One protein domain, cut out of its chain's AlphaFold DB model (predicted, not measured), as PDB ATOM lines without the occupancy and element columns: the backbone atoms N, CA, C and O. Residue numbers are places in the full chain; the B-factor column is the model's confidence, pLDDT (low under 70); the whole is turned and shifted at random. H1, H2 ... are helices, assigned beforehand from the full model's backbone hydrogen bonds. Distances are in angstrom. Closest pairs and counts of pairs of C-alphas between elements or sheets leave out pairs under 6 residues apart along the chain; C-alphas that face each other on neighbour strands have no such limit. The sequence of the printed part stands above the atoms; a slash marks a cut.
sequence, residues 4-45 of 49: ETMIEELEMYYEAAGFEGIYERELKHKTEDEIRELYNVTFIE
ATOM      1  N   GLU A   4     -27.796 -38.857  46.177       93.06
ATOM      2  CA  GLU A   4     -29.065 -39.596  46.125       93.06
ATOM      3  C   GLU A   4     -30.197 -38.812  46.802       93.06
ATOM      4  O   GLU A   4     -31.237 -38.596  46.191       93.06
ATOM      5  N   THR A   5     -29.948 -38.260  47.995       93.75
ATOM      6  CA  THR A   5     -30.932 -37.420  48.692       93.75
ATOM      7  C   THR A   5     -31.253 -36.137  47.923       93.75
ATOM      8  O   THR A   5     -32.411 -35.741  47.869       93.75
ATOM      9  N   MET A   6     -30.260 -35.490  47.301       94.12
ATOM     10  CA  MET A   6     -30.506 -34.293  46.478       94.12
ATOM     11  C   MET A   6     -31.402 -34.610  45.278       94.12
ATOM     12  O   MET A   6     -32.280 -33.818  44.948       94.12
ATOM     13  N   ILE A   7     -31.187 -35.760  44.634       94.69
ATOM     14  CA  ILE A   7     -32.000 -36.219  43.506       94.69
ATOM     15  C   ILE A   7     -33.438 -36.477  43.954       94.69
ATOM     16  O   ILE A   7     -34.349 -35.987  43.296       94.69
ATOM     17  N   GLU A   8     -33.641 -37.197  45.062       94.69
ATOM     18  CA  GLU A   8     -34.981 -37.485  45.596       94.69
ATOM     19  C   GLU A   8     -35.746 -36.196  45.930       94.69
ATOM     20  O   GLU A   8     -36.919 -36.057  45.587       94.69
ATOM     21  N   GLU A   9     -35.091 -35.219  46.561       94.56
ATOM     22  CA  GLU A   9     -35.734 -33.943  46.884       94.56
ATOM     23  C   GLU A   9     -36.046 -33.104  45.641       94.56
ATOM     24  O   GLU A   9     -37.138 -32.541  45.546       94.56
ATOM     25  N   LEU A  10     -35.129 -33.050  44.670       94.44
ATOM     26  CA  LEU A  10     -35.371 -32.389  43.384       94.44
ATOM     27  C   LEU A  10     -36.530 -33.046  42.631       94.44
ATOM     28  O   LEU A  10     -37.388 -32.345  42.101       94.44
ATOM     29  N   GLU A  11     -36.570 -34.377  42.596       94.88
ATOM     30  CA  GLU A  11     -37.657 -35.134  41.983       94.88
ATOM     31  C   GLU A  11     -38.990 -34.774  42.635       94.88
ATOM     32  O   GLU A  11     -39.878 -34.278  41.947       94.88
ATOM     33  N   MET A  12     -39.101 -34.886  43.962       93.88
ATOM     34  CA  MET A  12     -40.325 -34.526  44.683       93.88
ATOM     35  C   MET A  12     -40.760 -33.075  44.438       93.88
ATOM     36  O   MET A  12     -41.948 -32.814  44.243       93.88
ATOM     37  N   TYR A  13     -39.820 -32.124  44.438       94.25
ATOM     38  CA  TYR A  13     -40.114 -30.708  44.203       94.25
ATOM     39  C   TYR A  13     -40.695 -30.466  42.807       94.25
ATOM     40  O   TYR A  13     -41.742 -29.832  42.656       94.25
ATOM     41  N   TYR A  14     -40.039 -30.995  41.776       93.50
ATOM     42  CA  TYR A  14     -40.477 -30.813  40.397       93.50
ATOM     43  C   TYR A  14     -41.755 -31.600  40.089       93.50
ATOM     44  O   TYR A  14     -42.633 -31.077  39.402       93.50
ATOM     45  N   GLU A  15     -41.923 -32.802  40.637       93.44
ATOM     46  CA  GLU A  15     -43.172 -33.557  40.510       93.44
ATOM     47  C   GLU A  15     -44.347 -32.833  41.178       93.44
ATOM     48  O   GLU A  15     -45.420 -32.738  40.579       93.44
ATOM     49  N   ALA A  16     -44.144 -32.219  42.351       93.56
ATOM     50  CA  ALA A  16     -45.157 -31.379  42.995       93.56
ATOM     51  C   ALA A  16     -45.529 -30.142  42.152       93.56
ATOM     52  O   ALA A  16     -46.673 -29.682  42.199       93.56
ATOM     53  N   ALA A  17     -44.597 -29.633  41.342       92.62
ATOM     54  CA  ALA A  17     -44.845 -28.580  40.357       92.62
ATOM     55  C   ALA A  17     -45.492 -29.090  39.046       92.62
ATOM     56  O   ALA A  17     -45.798 -28.286  38.164       92.62
ATOM     57  N   GLY A  18     -45.730 -30.400  38.912       93.69
ATOM     58  CA  GLY A  18     -46.371 -31.031  37.754       93.69
ATOM     59  C   GLY A  18     -45.408 -31.601  36.707       93.69
ATOM     60  O   GLY A  18     -45.845 -31.989  35.622       93.69
ATOM     61  N   PHE A  19     -44.108 -31.670  37.002       92.25
ATOM     62  CA  PHE A  19     -43.103 -32.300  36.142       92.25
ATOM     63  C   PHE A  19     -42.928 -33.784  36.499       92.25
ATOM     64  O   PHE A  19     -41.871 -34.199  36.963       92.25
ATOM     65  N   GLU A  20     -43.964 -34.594  36.272       92.31
ATOM     66  CA  GLU A  20     -43.918 -36.043  36.531       92.31
ATOM     67  C   GLU A  20     -42.784 -36.745  35.759       92.31
ATOM     68  O   GLU A  20     -42.569 -36.503  34.558       92.31
ATOM     69  N   GLY A  21     -42.066 -37.644  36.444       91.31
ATOM     70  CA  GLY A  21     -40.987 -38.440  35.857       91.31
ATOM     71  C   GLY A  21     -39.744 -37.628  35.488       91.31
ATOM     72  O   GLY A  21     -38.999 -38.006  34.578       91.31
ATOM     73  N   ILE A  22     -39.513 -36.496  36.159       93.44
ATOM     74  CA  ILE A  22     -38.348 -35.631  35.928       93.44
ATOM     75  C   ILE A  22     -37.020 -36.373  36.116       93.44
ATOM     76  O   ILE A  22     -36.057 -36.102  35.395       93.44
ATOM     77  N   TYR A  23     -36.975 -37.358  37.019       91.69
ATOM     78  CA  TYR A  23     -35.778 -38.155  37.244       91.69
ATOM     79  C   TYR A  23     -35.318 -38.859  35.967       91.69
ATOM     80  O   TYR A  23     -34.170 -38.725  35.542       91.69
ATOM     81  N   GLU A  24     -36.236 -39.553  35.297       92.31
ATOM     82  CA  GLU A  24     -35.922 -40.300  34.084       92.31
ATOM     83  C   GLU A  24     -35.627 -39.416  32.874       92.31
ATOM     84  O   GLU A  24     -34.942 -39.863  31.950       92.31
ATOM     85  N   ARG A  25     -36.169 -38.196  32.858       89.81
ATOM     86  CA  ARG A  25     -36.077 -37.277  31.717       89.81
ATOM     87  C   ARG A  25     -34.843 -36.389  31.794       89.81
ATOM     88  O   ARG A  25     -34.217 -36.160  30.767       89.81
ATOM     89  N   GLU A  26     -34.498 -35.926  32.992       90.44
ATOM     90  CA  GLU A  26     -33.467 -34.911  33.213       90.44
ATOM     91  C   GLU A  26     -32.429 -35.361  34.251       90.44
ATOM     92  O   GLU A  26     -31.237 -35.381  33.941       90.44
ATOM     93  N   LEU A  27     -32.840 -35.753  35.467       91.38
ATOM     94  CA  LEU A  27     -31.890 -35.918  36.582       91.38
ATOM     95  C   LEU A  27     -30.931 -37.105  36.392       91.38
ATOM     96  O   LEU A  27     -29.752 -36.975  36.706       91.38
ATOM     97  N   LYS A  28     -31.370 -38.234  35.813       91.81
ATOM     98  CA  LYS A  28     -30.518 -39.434  35.651       91.81
ATOM     99  C   LYS A  28     -29.328 -39.245  34.707       91.81
ATOM    100  O   LYS A  28     -28.415 -40.068  34.692       91.81
ATOM    101  N   HIS A  29     -29.388 -38.231  33.849       92.19
ATOM    102  CA  HIS A  29     -28.357 -37.943  32.855       92.19
ATOM    103  C   HIS A  29     -27.366 -36.876  33.326       92.19
ATOM    104  O   HIS A  29     -26.342 -36.682  32.670       92.19
ATOM    105  N   LYS A  30     -27.658 -36.204  34.445       93.38
ATOM    106  CA  LYS A  30     -26.811 -35.166  35.024       93.38
ATOM    107  C   LYS A  30     -25.675 -35.772  35.837       93.38
ATOM    108  O   LYS A  30     -25.805 -36.824  36.460       93.38
ATOM    109  N   THR A  31     -24.549 -35.081  35.824       95.75
ATOM    110  CA  THR A  31     -23.409 -35.376  36.691       95.75
ATOM    111  C   THR A  31     -23.686 -34.954  38.133       95.75
ATOM    112  O   THR A  31     -24.586 -34.163  38.411       95.75
ATOM    113  N   GLU A  32     -22.886 -35.460  39.073       93.75
ATOM    114  CA  GLU A  32     -23.011 -35.099  40.490       93.75
ATOM    115  C   GLU A  32     -22.891 -33.584  40.728       93.75
ATOM    116  O   GLU A  32     -23.620 -33.037  41.554       93.75
ATOM    117  N   ASP A  33     -22.001 -32.898  40.004       94.88
ATOM    118  CA  ASP A  33     -21.837 -31.444  40.107       94.88
ATOM    119  C   ASP A  33     -23.064 -30.689  39.579       94.88
ATOM    120  O   ASP A  33     -23.526 -29.754  40.228       94.88
ATOM    121  N   GLU A  34     -23.659 -31.132  38.468       95.38
ATOM    122  CA  GLU A  34     -24.894 -30.538  37.937       95.38
ATOM    123  C   GLU A  34     -26.088 -30.734  38.878       95.38
ATOM    124  O   GLU A  34     -26.906 -29.830  39.032       95.38
ATOM    125  N   ILE A  35     -26.197 -31.899  39.525       95.12
ATOM    126  CA  ILE A  35     -27.232 -32.145  40.536       95.12
ATOM    127  C   ILE A  35     -27.042 -31.218  41.740       95.12
ATOM    128  O   ILE A  35     -28.015 -30.650  42.231       95.12
ATOM    129  N   ARG A  36     -25.799 -31.031  42.204       93.81
ATOM    130  CA  ARG A  36     -25.493 -30.114  43.314       93.81
ATOM    131  C   ARG A  36     -25.822 -28.671  42.975       93.81
ATOM    132  O   ARG A  36     -26.401 -27.980  43.806       93.81
ATOM    133  N   GLU A  37     -25.447 -28.218  41.784       94.00
ATOM    134  CA  GLU A  37     -25.757 -26.867  41.319       94.00
ATOM    135  C   GLU A  37     -27.272 -26.659  41.247       94.00
ATOM    136  O   GLU A  37     -27.790 -25.715  41.838       94.00
ATOM    137  N   LEU A  38     -27.998 -27.594  40.627       92.88
ATOM    138  CA  LEU A  38     -29.452 -27.527  40.520       92.88
ATOM    139  C   LEU A  38     -30.134 -27.507  41.895       92.88
ATOM    140  O   LEU A  38     -31.054 -26.720  42.116       92.88
ATOM    141  N   TYR A  39     -29.668 -28.340  42.828       93.00
ATOM    142  CA  TYR A  39     -30.155 -28.364  44.206       93.00
ATOM    143  C   TYR A  39     -29.936 -27.020  44.908       93.00
ATOM    144  O   TYR A  39     -30.871 -26.476  45.494       93.00
ATOM    145  N   ASN A  40     -28.735 -26.444  44.803       92.25
ATOM    146  CA  ASN A  40     -28.432 -25.141  45.400       92.25
ATOM    147  C   ASN A  40     -29.320 -24.029  44.825       92.25
ATOM    148  O   ASN A  40     -29.898 -23.267  45.593       92.25
ATOM    149  N   VAL A  41     -29.497 -23.976  43.504       91.50
ATOM    150  CA  VAL A  41     -30.365 -22.973  42.861       91.50
ATOM    151  C   VAL A  41     -31.826 -23.139  43.294       91.50
ATOM    152  O   VAL A  41     -32.538 -22.162  43.505       91.50
ATOM    153  N   THR A  42     -32.286 -24.383  43.447       90.19
ATOM    154  CA  THR A  42     -33.693 -24.681  43.749       90.19
ATOM    155  C   THR A  42     -34.047 -24.411  45.210       90.19
ATOM    156  O   THR A  42     -35.110 -23.854  45.476       90.19
ATOM    157  N   PHE A  43     -33.168 -24.790  46.144       88.62
ATOM    158  CA  PHE A  43     -33.468 -24.821  47.581       88.62
ATOM    159  C   PHE A  43     -32.660 -23.837  48.435       88.62
ATOM    160  O   PHE A  43     -33.041 -23.606  49.577       88.62
ATOM    161  N   ILE A  44     -31.542 -23.296  47.937       81.44
ATOM    162  CA  ILE A  44     -30.657 -22.413  48.719       81.44
ATOM    163  C   ILE A  44     -30.703 -20.977  48.198       81.44
ATOM    164  O   ILE A  44     -30.919 -20.061  48.981       81.44
ATOM    165  N   GLU A  45     -30.537 -20.757  46.892       70.62
ATOM    166  CA  GLU A  45     -30.561 -19.394  46.327       70.62
ATOM    167  C   GLU A  45     -31.975 -18.798  46.257       70.62
ATOM    168  O   GLU A  45     -32.127 -17.582  46.208       70.62
TER     169      GLU A  45
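What this domain is: This is residues 4 to 45 of the 49 residues of an uncharacterized protein of Clostridium beijerinckii (UniProt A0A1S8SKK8). Two helices of several turns, H1 and H3, pack on each other at a steep angle, and a third, very short helix, H2, packs on H1 elsewhere along its length. After H1 the chain folds back through H2, and residues 26 to 31 then lead across to H3, which packs on residues 6 to 10 of H1. The printed part has 42 residues with three named helices, in the order H1, H2, H3, and no named strand; its class is all helix, with 29 of the residues in named elements. The whole is compact, with a radius of gyration of the C-alphas of 9.4 A, and the C-alphas span 23 by 21 by 14 A along their three main axes.

How they stand to each other: Start at the first printed residue, where H1, residues 4 to 16, begins. Look next at H2, residues 22 to 25, which touches H1; the closest C-alphas of the two are those of Glu 11 and Tyr 23, 5.9 A apart. Go on to H3, residues 32 to 43, which also touches H1, here with residues 6 to 10 of H1 alone. The closest C-alphas of H1 and H3 are those of Met 6 and Tyr 39, 6.4 A apart. The lines of H1 and H3 stand at a steep tilt of 46 degrees, and they run the same way. H2 and H3 are apart. In H1 and H3 every pair of O i and N i+4 is within hydrogen-bond range. H2, with four residues, is too short for such a pair, but its one pair of O i and N i+3 is within range.

Where its parts are: Find C-alpha 4 at (-29.065, -39.596, 46.125); from there H1 runs 18.3 A to C-alpha 16 at (-45.157, -31.379, 42.995). It has 13 residues and is the longest helix by residues. H2 begins at C-alpha 22 and ends at C-alpha 25, 5.1 A on. H3 has 12 residues and runs 16.3 A from C-alpha 32 to C-alpha 43, which you will find at (-33.468, -24.821, 47.581).

The domain as a whole: The two C-alphas farthest apart are those of Glu 24 and Glu 45, at 24.8 A, while the first and last printed C-alphas, of Glu 4 and Glu 45, are 20.3 A apart. The printed part has no cut. Five residues make a tight link from H1 to H2, six make a short link from H2 to H3, and no link is long. Read the B-factor column for the model's confidence: the mean pLDDT of the printed part is 92.3, and no printed residue is under 70.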